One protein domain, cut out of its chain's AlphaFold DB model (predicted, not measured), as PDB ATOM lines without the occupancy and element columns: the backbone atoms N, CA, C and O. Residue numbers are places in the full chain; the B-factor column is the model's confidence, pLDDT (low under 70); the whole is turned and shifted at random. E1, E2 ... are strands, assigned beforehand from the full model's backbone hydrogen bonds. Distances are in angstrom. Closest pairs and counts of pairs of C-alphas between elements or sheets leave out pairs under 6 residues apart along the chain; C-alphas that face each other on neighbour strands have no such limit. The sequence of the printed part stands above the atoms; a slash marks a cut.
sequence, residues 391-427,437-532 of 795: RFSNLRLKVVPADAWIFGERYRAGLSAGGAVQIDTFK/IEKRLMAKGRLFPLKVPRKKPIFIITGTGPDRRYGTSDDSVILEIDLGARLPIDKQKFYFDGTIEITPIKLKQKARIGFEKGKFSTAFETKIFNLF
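Overview. This is residues 391 to 427 and 437 to 532 of the 795 residues of an uncharacterized protein of Candidatus Dependentiae bacterium (UniProt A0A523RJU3). A twisted, branched wall of seven antiparallel strands, E5 to E11, is partly face to face with a bent two-strand ribbon of E1 and E4, which lies by its E5 edge and reaches out past it. At the far end of that ribbon sits a small hairpin, E2 and E3, of which residues 405 to 410 stick out, while a long loop, residues 463 to 476, links E7 to E8. The printed part has 133 residues with eleven named strands, E1 to E11 in chain order, and no named helix: all strand. It is loose, with a radius of gyration of the C-alphas of 18.1 A, and elongated, with spans of 57 by 33 by 28 A.

Arrangement. E1, residues 391 to 400, and E4, residues 414 to 423, are antiparallel neighbours at 171 degrees, with N 393 and O 420 2.8 A apart, within hydrogen-bond range. E1 bends by 87 degrees at residue 394 and E4 by 78 degrees at residue 420. Between them in the chain, E2, residues 404 to 406, and E3, residues 409 to 411, form an antiparallel hairpin, with N 404 and O 411 at 2.9 A. E3 runs on into E4 across a break of 2 residues, at 77 degrees. The closest C-alphas of E4 and E5, residues 440 to 447, are those of Val 421 and Leu 447, 7.8 A apart. E5 is an edge strand and the antiparallel neighbour of E8, residues 477 to 484, with N 443 and O 481 at 2.8 A. E5 also runs on into E6, residues 450 to 452, at 47 degrees, and E6 forms a hairpin with E7, residues 459 to 462, with N 450 and O 461 at 2.9 A. E9, residues 493 to 502, has E7 and E8 on one side and E10, residues 507 to 516, on the other side. Its pairing is staggered: residues 493 to 497 pair with E8, N 497 and O 478 being 2.8 A apart, and residues 499 to 502 pair with E7, N 499 and O 462 being 2.7 A apart. N 511 of E10 and O 498 are 2.8 A apart. E10 forms a hairpin with the edge strand E11, residues 519 to 528, with N 514 and O 521 at 2.9 A. E8, E9, E10 and E11 form a meander, each strand the antiparallel neighbour of the one before. The sheet of E1 and E4 and the twisted sheet of E5 to E11 make a sandwich, two sheets face to face, with 20 pairs of C-alphas within 10 A.

Along the chain. E1 begins at C-alpha 391, at (205.617, 156.701, 186.100), and measures 23.1 A from first to last C-alpha; E4 measures 24.4 A. E2 and E3 have three residues each. E5 measures 22.1 A and E8 23.0 A, with C-alpha 477 at (195.459, 163.887, 175.215); E6 and E7, three and four residues, are shorter. E9 measures 25.8 A, E10 22.8 A and E11 23.7 A, ending at C-alpha 528, at (175.196, 158.043, 166.523).

Size, cuts and confidence. The two C-alphas farthest apart are those of Ala 402 and Leu 531, 58.0 A. Residues 428 to 436 are cut out and not printed, and C-alphas 427 and 437 are 30.5 A apart across the cut, within the link from E4 to E5. The link from E7 to E8, 14 residues, is long. The mean pLDDT of the printed part is 84.2; residues 405 to 409 are under 70.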
ATOM      1  N   ARG A 391     204.161 156.641 186.014       89.31
ATOM      2  CA  ARG A 391     205.617 156.701 186.100       89.31
ATOM      3  C   ARG A 391     206.134 157.927 185.367       89.31
ATOM      4  O   ARG A 391     205.797 158.166 184.214       89.31
ATOM      5  N   PHE A 392     207.016 158.651 186.021       88.06
ATOM      6  CA  PHE A 392     207.745 159.789 185.498       88.06
ATOM      7  C   PHE A 392     209.204 159.403 185.281       88.06
ATOM      8  O   PHE A 392     209.759 158.605 186.038       88.06
ATOM      9  N   SER A 393     209.834 159.940 184.244       87.69
ATOM     10  CA  SER A 393     211.226 159.653 183.893       87.69
ATOM     11  C   SER A 393     211.889 160.857 183.238       87.69
ATOM     12  O   SER A 393     211.204 161.723 182.694       87.69
ATOM     13  N   ASN A 394     213.223 160.905 183.294       82.81
ATOM     14  CA  ASN A 394     214.020 162.033 182.797       82.81
ATOM     15  C   ASN A 394     213.543 163.374 183.373       82.81
ATOM     16  O   ASN A 394     213.370 164.348 182.644       82.81
ATOM     17  N   LEU A 395     213.278 163.391 184.680       80.31
ATOM     18  CA  LEU A 395     212.739 164.561 185.354       80.31
ATOM     19  C   LEU A 395     213.836 165.598 185.567       80.31
ATOM     20  O   LEU A 395     214.878 165.283 186.150       80.31
ATOM     21  N   ARG A 396     213.563 166.831 185.144       82.19
ATOM     22  CA  ARG A 396     214.286 168.029 185.568       82.19
ATOM     23  C   ARG A 396     213.519 168.657 186.720       82.19
ATOM     24  O   ARG A 396     212.386 169.087 186.530       82.19
ATOM     25  N   LEU A 397     214.129 168.658 187.891       77.69
ATOM     26  CA  LEU A 397     213.542 169.094 189.148       77.69
ATOM     27  C   LEU A 397     214.069 170.482 189.491       77.69
ATOM     28  O   LEU A 397     215.274 170.706 189.437       77.69
ATOM     29  N   LYS A 398     213.176 171.381 189.888       81.19
ATOM     30  CA  LYS A 398     213.497 172.671 190.489       81.19
ATOM     31  C   LYS A 398     212.920 172.696 191.895       81.19
ATOM     32  O   LYS A 398     211.736 172.424 192.081       81.19
ATOM     33  N   VAL A 399     213.743 173.024 192.883       79.38
ATOM     34  CA  VAL A 399     213.296 173.167 194.275       79.38
ATOM     35  C   VAL A 399     213.442 174.617 194.708       79.38
ATOM     36  O   VAL A 399     214.513 175.204 194.549       79.38
ATOM     37  N   VAL A 400     212.363 175.166 195.262       80.12
ATOM     38  CA  VAL A 400     212.280 176.533 195.782       80.12
ATOM     39  C   VAL A 400     211.964 176.437 197.281       80.12
ATOM     40  O   VAL A 400     210.853 176.044 197.636       80.12
ATOM     41  N   PRO A 401     212.917 176.735 198.181       73.19
ATOM     42  CA  PRO A 401     212.738 176.496 199.616       73.19
ATOM     43  C   PRO A 401     211.790 177.498 200.296       73.19
ATOM     44  O   PRO A 401     211.162 177.167 201.295       73.19
ATOM     45  N   ALA A 402     211.675 178.713 199.758       74.38
ATOM     46  CA  ALA A 402     210.788 179.762 200.247       74.38
ATOM     47  C   ALA A 402     210.289 180.608 199.068       74.38
ATOM     48  O   ALA A 402     210.972 180.686 198.046       74.38
ATOM     49  N   ASP A 403     209.119 181.238 199.210       77.50
ATOM     50  CA  ASP A 403     208.603 182.176 198.209       77.50
ATOM     51  C   ASP A 403     209.657 183.256 197.928       77.50
ATOM     52  O   ASP A 403     210.141 183.917 198.847       77.50
ATOM     53  N   ALA A 404     210.001 183.438 196.658       70.69
ATOM     54  CA  ALA A 404     211.029 184.370 196.227       70.69
ATOM     55  C   ALA A 404     210.531 185.212 195.053       70.69
ATOM     56  O   ALA A 404     209.792 184.734 194.192       70.69
ATOM     57  N   TRP A 405     210.956 186.470 195.012       65.88
ATOM     58  CA  TRP A 405     210.801 187.336 193.849       65.88
ATOM     59  C   TRP A 405     212.165 187.480 193.189       65.88
ATOM     60  O   TRP A 405     213.107 187.947 193.822       65.88
ATOM     61  N   ILE A 406     212.271 187.058 191.934       59.62
ATOM     62  CA  ILE A 406     213.510 187.093 191.157       59.62
ATOM     63  C   ILE A 406     213.178 187.798 189.843       59.62
ATOM     64  O   ILE A 406     212.314 187.338 189.104       59.62
ATOM     65  N   PHE A 407     213.808 188.945 189.576       63.03
ATOM     66  CA  PHE A 407     213.566 189.761 188.371       63.03
ATOM     67  C   PHE A 407     212.091 190.087 188.088       63.03
ATOM     68  O   PHE A 407     211.655 190.124 186.941       63.03
ATOM     69  N   GLY A 408     211.304 190.313 189.141       67.00
ATOM     70  CA  GLY A 408     209.869 190.584 189.017       67.00
ATOM     71  C   GLY A 408     209.006 189.342 188.773       67.00
ATOM     72  O   GLY A 408     207.782 189.447 188.820       67.00
ATOM     73  N   GLU A 409     209.602 188.160 188.599       69.12
ATOM     74  CA  GLU A 409     208.887 186.887 188.595       69.12
ATOM     75  C   GLU A 409     208.801 186.312 190.011       69.12
ATOM     76  O   GLU A 409     209.781 186.258 190.758       69.12
ATOM     77  N   ARG A 410     207.607 185.851 190.394       77.81
ATOM     78  CA  ARG A 410     207.380 185.203 191.687       77.81
ATOM     79  C   ARG A 410     207.552 183.692 191.566       77.81
ATOM     80  O   ARG A 410     206.760 183.021 190.905       77.81
ATOM     81  N   TYR A 411     208.512 183.153 192.304       74.31
ATOM     82  CA  TYR A 411     208.742 181.727 192.497       74.31
ATOM     83  C   TYR A 411     208.103 181.299 193.817       74.31
ATOM     84  O   TYR A 411     208.403 181.857 194.870       74.31
ATOM     85  N   ARG A 412     207.185 180.331 193.772       81.94
ATOM     86  CA  ARG A 412     206.514 179.821 194.977       81.94
ATOM     87  C   ARG A 412     207.328 178.710 195.626       81.94
ATOM     88  O   ARG A 412     207.902 177.887 194.918       81.94
ATOM     89  N   ALA A 413     207.305 178.651 196.954       80.88
ATOM     90  CA  ALA A 413     207.900 177.568 197.721       80.88
ATOM     91  C   ALA A 413     207.304 176.213 197.309       80.88
ATOM     92  O   ALA A 413     206.078 176.036 197.275       80.88
ATOM     93  N   GLY A 414     208.173 175.248 197.016       85.06
ATOM     94  CA  GLY A 414     207.765 173.933 196.551       85.06
ATOM     95  C   GLY A 414     208.779 173.239 195.650       85.06
ATOM     96  O   GLY A 414     209.972 173.554 195.627       85.06
ATOM     97  N   LEU A 415     208.272 172.267 194.902       85.19
ATOM     98  CA  LEU A 415     209.011 171.468 193.935       85.19
ATOM     99  C   LEU A 415     208.297 171.534 192.592       85.19
ATOM    100  O   LEU A 415     207.114 171.230 192.530       85.19
ATOM    101  N   SER A 416     209.009 171.860 191.519       86.69
ATOM    102  CA  SER A 416     208.510 171.680 190.159       86.69
ATOM    103  C   SER A 416     209.357 170.673 189.393       86.69
ATOM    104  O   SER A 416     210.556 170.532 189.631       86.69
ATOM    105  N   ALA A 417     208.733 169.904 188.512       85.94
ATOM    106  CA  ALA A 417     209.370 168.839 187.760       85.94
ATOM    107  C   ALA A 417     208.810 168.774 186.341       85.94
ATOM    108  O   ALA A 417     207.606 168.639 186.167       85.94
ATOM    109  N   GLY A 418     209.676 168.795 185.333       87.12
ATOM    110  CA  GLY A 418     209.291 168.561 183.940       87.12
ATOM    111  C   GLY A 418     209.948 167.295 183.406       87.12
ATOM    112  O   GLY A 418     211.137 167.073 183.645       87.12
ATOM    113  N   GLY A 419     209.214 166.452 182.680       90.38
ATOM    114  CA  GLY A 419     209.816 165.280 182.041       90.38
ATOM    115  C   GLY A 419     208.837 164.370 181.312       90.38
ATOM    116  O   GLY A 419     207.725 164.758 180.962       90.38
ATOM    117  N   ALA A 420     209.276 163.140 181.054       91.25
ATOM    118  CA  ALA A 420     208.467 162.138 180.376       91.25
ATOM    119  C   ALA A 420     207.531 161.437 181.369       91.25
ATOM    120  O   ALA A 420     207.958 161.020 182.446       91.25
ATOM    121  N   VAL A 421     206.272 161.245 180.981       93.12
ATOM    122  CA  VAL A 421     205.260 160.509 181.748       93.12
ATOM    123  C   VAL A 421     204.833 159.251 181.002       93.12
ATOM    124  O   VAL A 421     204.730 159.233 179.774       93.12
ATOM    125  N   GLN A 422     204.565 158.191 181.753       90.69
ATOM    126  CA  GLN A 422     204.002 156.948 181.266       90.69
ATOM    127  C   GLN A 422     202.863 156.489 182.179       90.69
ATOM    128  O   GLN A 422     203.031 156.388 183.392       90.69
ATOM    129  N   ILE A 423     201.719 156.170 181.573       87.81
ATOM    130  CA  ILE A 423     200.556 155.562 182.232       87.81
ATOM    131  C   ILE A 423     200.227 154.295 181.451       87.81
ATOM    132  O   ILE A 423     199.621 154.360 180.381       87.81
ATOM    133  N   ASP A 424     200.702 153.148 181.941       85.00
ATOM    134  CA  ASP A 424     200.699 151.874 181.210       85.00
ATOM    135  C   ASP A 424     201.229 152.028 179.764       85.00
ATOM    136  O   ASP A 424     202.435 152.187 179.556       85.00
ATOM    137  N   THR A 425     200.353 151.990 178.754       81.88
ATOM    138  CA  THR A 425     200.706 152.141 177.332       81.88
ATOM    139  C   THR A 425     200.763 153.591 176.855       81.88
ATOM    140  O   THR A 425     201.337 153.848 175.794       81.88
ATOM    141  N   PHE A 426     200.171 154.534 177.592       86.44
ATOM    142  CA  PHE A 426     200.249 155.958 177.277       86.44
ATOM    143  C   PHE A 426     201.628 156.485 177.637       86.44
ATOM    144  O   PHE A 426     202.153 156.197 178.710       86.44
ATOM    145  N   LYS A 427     202.200 157.286 176.745       91.25
ATOM    146  CA  LYS A 427     203.473 157.979 176.946       91.25
ATOM    147  C   LYS A 427     203.283 159.445 176.615       91.25
ATOM    148  O   LYS A 427     202.431 159.757 175.791       91.25
ATOM    149  N   ILE A 437     202.946 175.787 200.316       83.50
ATOM    150  CA  ILE A 437     201.971 176.620 201.043       83.50
ATOM    151  C   ILE A 437     200.538 176.091 200.871       83.50
ATOM    152  O   ILE A 437     199.745 176.063 201.818       83.50
ATOM    153  N   GLU A 438     200.200 175.663 199.655       84.00
ATOM    154  CA  GLU A 438     198.878 175.125 199.324       84.00
ATOM    155  C   GLU A 438     198.729 173.650 199.720       84.00
ATOM    156  O   GLU A 438     197.604 173.148 199.778       84.00
ATOM    157  N   LYS A 439     199.842 172.961 200.015       87.19
ATOM    158  CA  LYS A 439     199.905 171.507 200.207       87.19
ATOM    159  C   LYS A 439     199.194 170.795 199.061       87.19
ATOM    160  O   LYS A 439     198.278 169.992 199.281       87.19
ATOM    161  N   ARG A 440     199.591 171.139 197.834       89.62
ATOM    162  CA  ARG A 440     198.910 170.749 196.596       89.62
ATOM    163  C   ARG A 440     199.891 170.212 195.560       89.62
ATOM    164  O   ARG A 440     200.909 170.842 195.306       89.62
ATOM    165  N   LEU A 441     199.557 169.075 194.959       89.62
ATOM    166  CA  LEU A 441     200.201 168.489 193.788       89.62
ATOM    167  C   LEU A 441     199.334 168.786 192.563       89.62
ATOM    168  O   LEU A 441     198.224 168.269 192.437       89.62
ATOM    169  N   MET A 442     199.862 169.585 191.650       91.31
ATOM    170  CA  MET A 442     199.308 169.797 190.323       91.31
ATOM    171  C   MET A 442     200.217 169.105 189.319       91.31
ATOM    172  O   MET A 442     201.433 169.218 189.401       91.31
ATOM    173  N   ALA A 443     199.655 168.393 188.357       91.38
ATOM    174  CA  ALA A 443     200.424 167.916 187.227       91.38
ATOM    175  C   ALA A 443     199.611 168.072 185.953       91.38
ATOM    176  O   ALA A 443     198.478 167.599 185.859       91.38
ATOM    177  N   LYS A 444     200.196 168.741 184.966       92.81
ATOM    178  CA  LYS A 444     199.578 168.972 183.671       92.81
ATOM    179  C   LYS A 444     200.507 168.477 182.587       92.81
ATOM    180  O   LYS A 444     201.674 168.840 182.527       92.81
ATOM    181  N   GLY A 445     199.985 167.619 181.730       91.75
ATOM    182  CA  GLY A 445     200.785 166.966 180.713       91.75
ATOM    183  C   GLY A 445     200.019 166.714 179.437       91.75
ATOM    184  O   GLY A 445     198.818 166.963 179.329       91.75
ATOM    185  N   ARG A 446     200.751 166.195 178.462       91.44
ATOM    186  CA  ARG A 446     200.225 165.744 177.183       91.44
ATOM    187  C   ARG A 446     200.676 164.324 176.945       91.44
ATOM    188  O   ARG A 446     201.863 164.031 177.018       91.44
ATOM    189  N   LEU A 447     199.729 163.452 176.645       91.44
ATOM    190  CA  LEU A 447     199.971 162.066 176.284       91.44
ATOM    191  C   LEU A 447     199.784 161.897 174.782       91.44
ATOM    192  O   LEU A 447     198.833 162.415 174.199       91.44
ATOM    193  N   PHE A 448     200.689 161.150 174.162       90.50
ATOM    194  CA  PHE A 448     200.591 160.802 172.757       90.50
ATOM    195  C   PHE A 448     199.301 160.017 172.477       90.50
ATOM    196  O   PHE A 448     198.842 159.262 173.345       90.50
ATOM    197  N   PRO A 449     198.740 160.136 171.261       90.44
ATOM    198  CA  PRO A 449     197.508 159.453 170.904       90.44
ATOM    199  C   PRO A 449     197.618 157.938 171.070       90.44
ATOM    200  O   PRO A 449     198.549 157.302 170.563       90.44
ATOM    201  N   LEU A 450     196.625 157.338 171.720       89.62
ATOM    202  CA  LEU A 450     196.472 155.889 171.753       89.62
ATOM    203  C   LEU A 450     195.710 155.449 170.502       89.62
ATOM    204  O   LEU A 450     194.592 155.899 170.275       89.62
ATOM    205  N   LYS A 451     196.299 154.553 169.704       90.56
ATOM    206  CA  LYS A 451     195.714 154.018 168.463       90.56
ATOM    207  C   LYS A 451     195.667 152.492 168.515       90.56
ATOM    208  O   LYS A 451     196.716 151.852 168.620       90.56
ATOM    209  N   VAL A 452     194.473 151.911 168.404       89.50
ATOM    210  CA  VAL A 452     194.244 150.466 168.567       89.50
ATOM    211  C   VAL A 452     193.477 149.893 167.372       89.50
ATOM    212  O   VAL A 452     192.325 150.275 167.183       89.50
ATOM    213  N   PRO A 453     194.054 148.961 166.582       85.00
ATOM    214  CA  PRO A 453     195.483 148.639 166.485       85.00
ATOM    215  C   PRO A 453     196.276 149.763 165.792       85.00
ATOM    216  O   PRO A 453     195.726 150.550 165.030       85.00
ATOM    217  N   ARG A 454     197.599 149.818 165.983       84.00
ATOM    218  CA  ARG A 454     198.433 150.953 165.525       84.00
ATOM    219  C   ARG A 454     198.353 151.279 164.024       84.00
ATOM    220  O   ARG A 454     198.345 152.453 163.676       84.00
ATOM    221  N   LYS A 455     198.329 150.270 163.139       83.62
ATOM    222  CA  LYS A 455     198.365 150.467 161.670       83.62
ATOM    223  C   LYS A 455     197.003 150.814 161.055       83.62
ATOM    224  O   LYS A 455     196.957 151.497 160.041       83.62
ATOM    225  N   LYS A 456     195.909 150.315 161.635       86.69
ATOM    226  CA  LYS A 456     194.526 150.533 161.174       86.69
ATOM    227  C   LYS A 456     193.627 150.699 162.398       86.69
ATOM    228  O   LYS A 456     192.949 149.741 162.770       86.69
ATOM    229  N   PRO A 457     193.700 151.850 163.080       89.44
ATOM    230  CA  PRO A 457     193.012 152.018 164.344       89.44
ATOM    231  C   PRO A 457     191.500 151.941 164.158       89.44
ATOM    232  O   PRO A 457     190.935 152.582 163.280       89.44
ATOM    233  N   ILE A 458     190.866 151.140 165.005       90.38
ATOM    234  CA  ILE A 458     189.417 151.099 165.192       90.38
ATOM    235  C   ILE A 458     188.980 151.920 166.410       90.38
ATOM    236  O   ILE A 458     187.807 152.263 166.530       90.38
ATOM    237  N   PHE A 459     189.924 152.200 167.312       91.31
ATOM    238  CA  PHE A 459     189.745 152.982 168.520       91.31
ATOM    239  C   PHE A 459     190.929 153.928 168.669       91.31
ATOM    240  O   PHE A 459     192.089 153.499 168.624       91.31
ATOM    241  N   ILE A 460     190.628 155.216 168.805       91.94
ATOM    242  CA  ILE A 460     191.622 156.268 168.980       91.94
ATOM    243  C   ILE A 460     191.231 157.101 170.189       91.94
ATOM    244  O   ILE A 460     190.084 157.524 170.315       91.94
ATOM    245  N   ILE A 461     192.206 157.369 171.049       91.38
ATOM    246  CA  ILE A 461     192.105 158.416 172.060       91.38
ATOM    247  C   ILE A 461     193.173 159.439 171.741       91.38
ATOM    248  O   ILE A 461     194.362 159.124 171.716       91.38
ATOM    249  N   THR A 462     192.733 160.652 171.457       92.00
ATOM    250  CA  THR A 462     193.595 161.764 171.067       92.00
ATOM    251  C   THR A 462     193.038 163.064 171.636       92.00
ATOM    252  O   THR A 462     192.118 163.035 172.444       92.00
ATOM    253  N   GLY A 463     193.564 164.212 171.251       89.62
ATOM    254  CA  GLY A 463     193.032 165.521 171.603       89.62
ATOM    255  C   GLY A 463     193.688 166.579 170.735       89.62
ATOM    256  O   GLY A 463     194.337 166.248 169.746       89.62
ATOM    257  N   THR A 464     193.502 167.845 171.084       84.06
ATOM    258  CA  THR A 464     194.168 168.939 170.373       84.06
ATOM    259  C   THR A 464     195.594 169.106 170.878       84.06
ATOM    260  O   THR A 464     195.813 169.120 172.096       84.06
ATOM    261  N   GLY A 465     196.541 169.283 169.961       82.44
ATOM    262  CA  GLY A 465     197.925 169.593 170.296       82.44
ATOM    263  C   GLY A 465     198.110 170.973 170.945       82.44
ATOM    264  O   GLY A 465     197.142 171.694 171.223       82.44
ATOM    265  N   PRO A 466     199.362 171.367 171.245       81.25
ATOM    266  CA  PRO A 466     199.718 172.739 171.609       81.25
ATOM    267  C   PRO A 466     199.129 173.817 170.691       81.25
ATOM    268  O   PRO A 466     198.766 174.886 171.184       81.25
ATOM    269  N   ASP A 467     198.980 173.526 169.399       82.56
ATOM    270  CA  ASP A 467     198.407 174.429 168.397       82.56
ATOM    271  C   ASP A 467     196.880 174.635 168.510       82.56
ATOM    272  O   ASP A 467     196.306 175.489 167.827       82.56
ATOM    273  N   ARG A 468     196.220 173.881 169.404       82.69
ATOM    274  CA  ARG A 468     194.764 173.857 169.628       82.69
ATOM    275  C   ARG A 468     193.950 173.417 168.407       82.69
ATOM    276  O   ARG A 468     192.733 173.625 168.384       82.69
ATOM    277  N   ARG A 469     194.581 172.800 167.410       81.88
ATOM    278  CA  ARG A 469     193.921 172.211 166.243       81.88
ATOM    279  C   ARG A 469     193.862 170.695 166.420       81.88
ATOM    280  O   ARG A 469     194.521 170.122 167.279       81.88
ATOM    281  N   TYR A 470     192.938 170.072 165.695       79.69
ATOM    282  CA  TYR A 470     192.745 168.623 165.705       79.69
ATOM    283  C   TYR A 470     193.140 168.065 164.342       79.69
ATOM    284  O   TYR A 470     192.744 168.627 163.319       79.69
ATOM    285  N   GLY A 471     193.795 166.908 164.326       77.50
ATOM    286  CA  GLY A 471     194.223 166.220 163.111       77.50
ATOM    287  C   GLY A 471     195.618 166.633 162.652       77.50
ATOM    288  O   GLY A 471     195.994 166.343 161.516       77.50
ATOM    289  N   THR A 472     196.370 167.310 163.514       83.00
ATOM    290  CA  THR A 472     197.761 167.692 163.287       83.00
ATOM    291  C   THR A 472     198.703 166.635 163.861       83.00
ATOM    292  O   THR A 472     198.295 165.672 164.518       83.00
ATOM    293  N   SER A 473     199.995 166.745 163.553       82.94
ATOM    294  CA  SER A 473     200.999 165.781 164.017       82.94
ATOM    295  C   SER A 473     201.269 165.860 165.527       82.94
ATOM    296  O   SER A 473     201.823 164.911 166.082       82.94
ATOM    297  N   ASP A 474     200.870 166.951 166.184       84.88
ATOM    298  CA  ASP A 474     201.042 167.238 167.613       84.88
ATOM    299  C   ASP A 474     199.787 166.954 168.467       84.88
ATOM    300  O   ASP A 474     199.796 167.190 169.683       84.88
ATOM    301  N   ASP A 475     198.735 166.402 167.853       87.81
ATOM    302  CA  ASP A 475     197.538 165.878 168.515       87.81
ATOM    303  C   ASP A 475     197.909 165.062 169.768       87.81
ATOM    304  O   ASP A 475     198.717 164.129 169.722       87.81
ATOM    305  N   SER A 476     197.320 165.405 170.914       89.94
ATOM    306  CA  SER A 476     197.631 164.765 172.195       89.94
ATOM    307  C   SER A 476     196.485 164.874 173.194       89.94
ATOM    308  O   SER A 476     195.655 165.778 173.139       89.94
ATOM    309  N   VAL A 477     196.426 163.915 174.115       91.44
ATOM    310  CA  VAL A 477     195.459 163.887 175.215       91.44
ATOM    311  C   VAL A 477     196.010 164.715 176.367       91.44
ATOM    312  O   VAL A 477     197.157 164.521 176.763       91.44
ATOM    313  N   ILE A 478     195.207 165.606 176.938       91.50
ATOM    314  CA  ILE A 478     195.628 166.401 178.093       91.50
ATOM    315  C   ILE A 478     195.446 165.556 179.350       91.50
ATOM    316  O   ILE A 478     194.348 165.079 179.626       91.50
ATOM    317  N   LEU A 479     196.517 165.383 180.116       90.69
ATOM    318  CA  LEU A 479     196.484 164.792 181.449       90.69
ATOM    319  C   LEU A 479     196.445 165.920 182.480       90.69
ATOM    320  O   LEU A 479     197.304 166.800 182.447       90.69
ATOM    321  N   GLU A 480     195.483 165.875 183.401       91.44
ATOM    322  CA  GLU A 480     195.399 166.801 184.534       91.44
ATOM    323  C   GLU A 480     195.258 166.014 185.843       91.44
ATOM    324  O   GLU A 480     194.340 165.204 186.016       91.44
ATOM    325  N   ILE A 481     196.189 166.265 186.759       90.00
ATOM    326  CA  ILE A 481     196.209 165.773 188.134       90.00
ATOM    327  C   ILE A 481     196.171 166.999 189.042       90.00
ATOM    328  O   ILE A 481     196.967 167.917 188.872       90.00
ATOM    329  N   ASP A 482     195.250 167.026 189.995       90.44
ATOM    330  CA  ASP A 482     195.096 168.131 190.938       90.44
ATOM    331  C   ASP A 482     194.654 167.577 192.292       90.44
ATOM    332  O   ASP A 482     193.479 167.263 192.508       90.44
ATOM    333  N   LEU A 483     195.623 167.393 193.182       87.69
ATOM    334  CA  LEU A 483     195.451 166.808 194.506       87.69
ATOM    335  C   LEU A 483     195.885 167.819 195.554       87.69
ATOM    336  O   LEU A 483     196.917 168.463 195.408       87.69
ATOM    337  N   GLY A 484     195.142 167.939 196.647       86.44
ATOM    338  CA  GLY A 484     195.506 168.857 197.717       86.44
ATOM    339  C   GLY A 484     195.056 168.345 199.067       86.44
ATOM    340  O   GLY A 484     193.926 167.888 199.211       86.44
ATOM    341  N   ALA A 485     195.914 168.476 200.076       77.12
ATOM    342  CA  ALA A 485     195.598 168.054 201.442       77.12
ATOM    343  C   ALA A 485     194.434 168.857 202.058       77.12
ATOM    344  O   ALA A 485     193.789 168.402 202.999       77.12
ATOM    345  N   ARG A 486     194.171 170.062 201.533       77.38
ATOM    346  CA  ARG A 486     193.036 170.922 201.907       77.38
ATOM    347  C   ARG A 486     191.848 170.819 200.943       77.38
ATOM    348  O   ARG A 486     190.819 171.436 201.203       77.38
ATOM    349  N   LEU A 487     191.978 170.081 199.837       77.44
ATOM    350  CA  LEU A 487     190.905 169.929 198.857       77.44
ATOM    351  C   LEU A 487     189.972 168.777 199.269       77.44
ATOM    352  O   LEU A 487     190.450 167.657 199.480       77.44
ATOM    353  N   PRO A 488     188.648 169.018 199.340       77.12
ATOM    354  CA  PRO A 488     187.652 167.956 199.458       77.12
ATOM    355  C   PRO A 488     187.866 166.852 198.409       77.12
ATOM    356  O   PRO A 488     188.278 167.141 197.286       77.12
ATOM    357  N   ILE A 489     187.594 165.589 198.764       73.94
ATOM    358  CA  ILE A 489     187.846 164.411 197.901       73.94
ATOM    359  C   ILE A 489     187.132 164.534 196.544       73.94
ATOM    360  O   ILE A 489     187.660 164.105 195.523       73.94
ATOM    361  N   ASP A 490     185.943 165.128 196.522       72.38
ATOM    362  CA  ASP A 490     185.136 165.403 195.329       72.38
ATOM    363  C   ASP A 490     185.715 166.513 194.435       72.38
ATOM    364  O   ASP A 490     185.400 166.565 193.247       72.38
ATOM    365  N   LYS A 491     186.587 167.373 194.978       79.56
ATOM    366  CA  LYS A 491     187.276 168.446 194.241       79.56
ATOM    367  C   LYS A 491     188.662 168.051 193.732       79.56
ATOM    368  O   LYS A 491     189.249 168.803 192.957       79.56
ATOM    369  N   GLN A 492     189.182 166.900 194.148       80.94
ATOM    370  CA  GLN A 492     190.436 166.357 193.633       80.94
ATOM    371  C   GLN A 492     190.232 165.823 192.210       80.94
ATOM    372  O   GLN A 492     189.255 165.121 191.935       80.94
ATOM    373  N   LYS A 493     191.147 166.145 191.293       83.44
ATOM    374  CA  LYS A 493     191.025 165.778 189.877       83.44
ATOM    375  C   LYS A 493     192.097 164.785 189.468       83.44
ATOM    376  O   LYS A 493     193.280 164.954 189.748       83.44
ATOM    377  N   PHE A 494     191.654 163.783 188.725       84.06
ATOM    378  CA  PHE A 494     192.502 162.930 187.911       84.06
ATOM    379  C   PHE A 494     191.700 162.552 186.670       84.06
ATOM    380  O   PHE A 494     190.807 161.704 186.732       84.06
ATOM    381  N   TYR A 495     191.947 163.237 185.559       85.25
ATOM    382  CA  TYR A 495     191.251 162.944 184.314       85.25
ATOM    383  C   TYR A 495     192.113 163.216 183.092       85.25
ATOM    384  O   TYR A 495     193.118 163.925 183.129       85.25
ATOM    385  N   PHE A 496     191.651 162.646 181.989       87.00
ATOM    386  CA  PHE A 496     192.183 162.854 180.660       87.00
ATOM    387  C   PHE A 496     191.147 163.659 179.895       87.00
ATOM    388  O   PHE A 496     189.978 163.275 179.863       87.00
ATOM    389  N   ASP A 497     191.549 164.775 179.309       89.00
ATOM    390  CA  ASP A 497     190.701 165.539 178.404       89.00
ATOM    391  C   ASP A 497     191.153 165.289 176.969       89.00
ATOM    392  O   ASP A 497     192.333 165.425 176.628       89.00
ATOM    393  N   GLY A 498     190.218 164.856 176.133       90.50
ATOM    394  CA  GLY A 498     190.522 164.436 174.782       90.50
ATOM    395  C   GLY A 498     189.283 164.161 173.948       90.50
ATOM    396  O   GLY A 498     188.166 164.582 174.236       90.50
ATOM    397  N   THR A 499     189.503 163.457 172.856       90.44
ATOM    398  CA  THR A 499     188.517 162.996 171.895       90.44
ATOM    399  C   THR A 499     188.660 161.493 171.774       90.44
ATOM    400  O   THR A 499     189.755 160.980 171.536       90.44
ATOM    401  N   ILE A 500     187.538 160.801 171.924       90.81
ATOM    402  CA  ILE A 500     187.437 159.380 171.631       90.81
ATOM    403  C   ILE A 500     186.869 159.225 170.231       90.81
ATOM    404  O   ILE A 500     185.833 159.809 169.901       90.81
ATOM    405  N   GLU A 501     187.534 158.403 169.431       91.06
ATOM    406  CA  GLU A 501     187.076 157.991 168.116       91.06
ATOM    407  C   GLU A 501     186.893 156.470 168.071       91.06
ATOM    408  O   GLU A 501     187.796 155.716 168.434       91.06
ATOM    409  N   ILE A 502     185.728 156.018 167.600       89.88
ATOM    410  CA  ILE A 502     185.455 154.614 167.275       89.88
ATOM    411  C   ILE A 502     185.139 154.544 165.784       89.88
ATOM    412  O   ILE A 502     183.990 154.692 165.353       89.88
ATOM    413  N   THR A 503     186.184 154.341 164.986       88.12
ATOM    414  CA  THR A 503     186.159 154.483 163.525       88.12
ATOM    415  C   THR A 503     185.087 153.612 162.843       88.12
ATOM    416  O   THR A 503     184.361 154.151 162.004       88.12
ATOM    417  N   PRO A 504     184.874 152.325 163.211       84.62
ATOM    418  CA  PRO A 504     183.850 151.481 162.578       84.62
ATOM    419  C   PRO A 504     182.416 152.011 162.682       84.62
ATOM    420  O   PRO A 504     181.592 151.730 161.816       84.62
ATOM    421  N   ILE A 505     182.112 152.781 163.729       80.06
ATOM    422  CA  ILE A 505     180.787 153.374 163.951       80.06
ATOM    423  C   ILE A 505     180.790 154.892 163.735       80.06
ATOM    424  O   ILE A 505     179.830 155.558 164.108       80.06
ATOM    425  N   LYS A 506     181.861 155.440 163.138       82.69
ATOM    426  CA  LYS A 506     182.047 156.878 162.872       82.69
ATOM    427  C   LYS A 506     181.747 157.766 164.088       82.69
ATOM    428  O   LYS A 506     181.283 158.894 163.938       82.69
ATOM    429  N   LEU A 507     181.990 157.249 165.290       86.44
ATOM    430  CA  LEU A 507     181.813 158.003 166.519       86.44
ATOM    431  C   LEU A 507     183.065 158.831 166.752       86.44
ATOM    432  O   LEU A 507     184.162 158.279 166.755       86.44
ATOM    433  N   LYS A 508     182.887 160.126 166.992       88.81
ATOM    434  CA  LYS A 508     183.960 161.037 167.374       88.81
ATOM    435  C   LYS A 508     183.409 162.063 168.352       88.81
ATOM    436  O   LYS A 508     182.595 162.895 167.964       88.81
ATOM    437  N   GLN A 509     183.828 161.992 169.611       89.25
ATOM    438  CA  GLN A 509     183.261 162.815 170.678       89.25
ATOM    439  C   GLN A 509     184.351 163.311 171.626       89.25
ATOM    440  O   GLN A 509     185.213 162.536 172.043       89.25
ATOM    441  N   LYS A 510     184.293 164.599 171.992       88.50
ATOM    442  CA  LYS A 510     185.099 165.133 173.096       88.50
ATOM    443  C   LYS A 510     184.633 164.500 174.402       88.50
ATOM    444  O   LYS A 510     183.435 164.488 174.679       88.50
ATOM    445  N   ALA A 511     185.566 163.982 175.181       87.81
ATOM    446  CA  ALA A 511     185.264 163.230 176.379       87.81
ATOM    447  C   ALA A 511     186.310 163.487 177.458       87.81
ATOM    448  O   ALA A 511     187.514 163.452 177.201       87.81
ATOM    449  N   ARG A 512     185.823 163.667 178.687       89.25
ATOM    450  CA  ARG A 512     186.649 163.599 179.886       89.25
ATOM    451  C   ARG A 512     186.666 162.152 180.368       89.25
ATOM    452  O   ARG A 512     185.616 161.591 180.683       89.25
ATOM    453  N   ILE A 513     187.841 161.539 180.381       87.81
ATOM    454  CA  ILE A 513     188.029 160.129 180.724       87.81
ATOM    455  C   ILE A 513     188.534 160.052 182.159       87.81
ATOM    456  O   ILE A 513     189.600 160.576 182.483       87.81
ATOM    457  N   GLY A 514     187.735 159.426 183.017       84.81
ATOM    458  CA  GLY A 514     188.092 159.138 184.400       84.81
ATOM    459  C   GLY A 514     188.689 157.742 184.541       84.81
ATOM    460  O   GLY A 514     188.561 156.904 183.645       84.81
ATOM    461  N   PHE A 515     189.323 157.488 185.681       78.69
ATOM    462  CA  PHE A 515     189.814 156.169 186.064       78.69
ATOM    463  C   PHE A 515     189.012 155.639 187.254       78.69
ATOM    464  O   PHE A 515     188.942 156.293 188.294       78.69
ATOM    465  N   GLU A 516     188.413 154.459 187.111       72.50
ATOM    466  CA  GLU A 516     187.652 153.806 188.175       72.50
ATOM    467  C   GLU A 516     187.826 152.280 188.114       72.50
ATOM    468  O   GLU A 516     187.770 151.674 187.043       72.50
ATOM    469  N   LYS A 517     188.043 151.634 189.272       71.06
ATOM    470  CA  LYS A 517     188.129 150.161 189.412       71.06
ATOM    471  C   LYS A 517     189.093 149.497 188.408       71.06
ATOM    472  O   LYS A 517     188.803 148.432 187.863       71.06
ATOM    473  N   GLY A 518     190.238 150.130 188.143       73.12
ATOM    474  CA  GLY A 518     191.255 149.593 187.230       73.12
ATOM    475  C   GLY A 518     190.948 149.769 185.739       73.12
ATOM    476  O   GLY A 518     191.636 149.173 184.910       73.12
ATOM    477  N   LYS A 519     189.924 150.550 185.375       82.88
ATOM    478  CA  LYS A 519     189.548 150.833 183.986       82.88
ATOM    479  C   LYS A 519     189.413 152.330 183.758       82.88
ATOM    480  O   LYS A 519     189.005 153.079 184.641       82.88
ATOM    481  N   PHE A 520     189.717 152.750 182.541       86.06
ATOM    482  CA  PHE A 520     189.333 154.069 182.071       86.06
ATOM    483  C   PHE A 520     187.902 154.027 181.589       86.06
ATOM    484  O   PHE A 520     187.536 153.122 180.841       86.06
ATOM    485  N   SER A 521     187.107 155.003 182.003       89.62
ATOM    486  CA  SER A 521     185.728 155.129 181.564       89.62
ATOM    487  C   SER A 521     185.337 156.575 181.339       89.62
ATOM    488  O   SER A 521     185.794 157.494 182.019       89.62
ATOM    489  N   THR A 522     184.441 156.770 180.389       91.00
ATOM    490  CA  THR A 522     183.783 158.047 180.165       91.00
ATOM    491  C   THR A 522     182.338 157.804 179.772       91.00
ATOM    492  O   THR A 522     182.021 156.779 179.165       91.00
ATOM    493  N   ALA A 523     181.477 158.747 180.126       90.69
ATOM    494  CA  ALA A 523     180.102 158.802 179.676       90.69
ATOM    495  C   ALA A 523     179.862 160.164 179.028       90.69
ATOM    496  O   ALA A 523     180.331 161.188 179.522       90.69
ATOM    497  N   PHE A 524     179.157 160.166 177.906       91.38
ATOM    498  CA  PHE A 524     178.871 161.366 177.135       91.38
ATOM    499  C   PHE A 524     177.592 161.185 176.325       91.38
ATOM    500  O   PHE A 524     177.208 160.073 175.957       91.38
ATOM    501  N   GLU A 525     176.937 162.293 176.009       89.38
ATOM    502  CA  GLU A 525     175.873 162.299 175.012       89.38
ATOM    503  C   GLU A 525     176.489 162.476 173.626       89.38
ATOM    504  O   GLU A 525     177.392 163.289 173.422       89.38
ATOM    505  N   THR A 526     176.039 161.673 172.667       86.88
ATOM    506  CA  THR A 526     176.539 161.733 171.294       86.88
ATOM    507  C   THR A 526     175.425 161.474 170.299       86.88
ATOM    508  O   THR A 526     174.412 160.859 170.634       86.88
ATOM    509  N   LYS A 527     175.625 161.915 169.056       82.44
ATOM    510  CA  LYS A 527     174.767 161.526 167.942       82.44
ATOM    511  C   LYS A 527     175.405 160.370 167.199       82.44
ATOM    512  O   LYS A 527     176.428 160.520 166.534       82.44
ATOM    513  N   ILE A 528     174.766 159.217 167.264       76.06
ATOM    514  CA  ILE A 528     175.196 158.043 166.523       76.06
ATOM    515  C   ILE A 528     174.746 158.231 165.058       76.06
ATOM    516  O   ILE A 528     173.567 158.437 164.770       76.06
ATOM    517  N   PHE A 529     175.713 158.262 164.131       70.19
ATOM    518  CA  PHE A 529     175.549 158.574 162.692       70.19
ATOM    519  C   PHE A 529     174.954 159.942 162.356       70.19
ATOM    520  O   PHE A 529     174.449 160.116 161.251       70.19
ATOM    521  N   ASN A 530     174.970 160.902 163.283       71.50
ATOM    522  CA  ASN A 530     174.171 162.129 163.161       71.50
ATOM    523  C   ASN A 530     172.660 161.864 162.976       71.50
ATOM    524  O   ASN A 530     171.937 162.762 162.553       71.50
ATOM    525  N   LEU A 531     172.179 160.650 163.280       72.94
ATOM    526  CA  LEU A 531     170.785 160.247 163.074       72.94
ATOM    527  C   LEU A 531     169.965 160.321 164.361       72.94
ATOM    528  O   LEU A 531     168.818 160.754 164.312       72.94
ATOM    529  N   PHE A 532     170.536 159.888 165.484       80.00
ATOM    530  CA  PHE A 532     169.846 159.839 166.771       80.00
ATOM    531  C   PHE A 532     170.814 160.037 167.933       80.00
ATOM    532  O   PHE A 532     172.006 159.726 167.845       80.00
TER     533      PHE A 532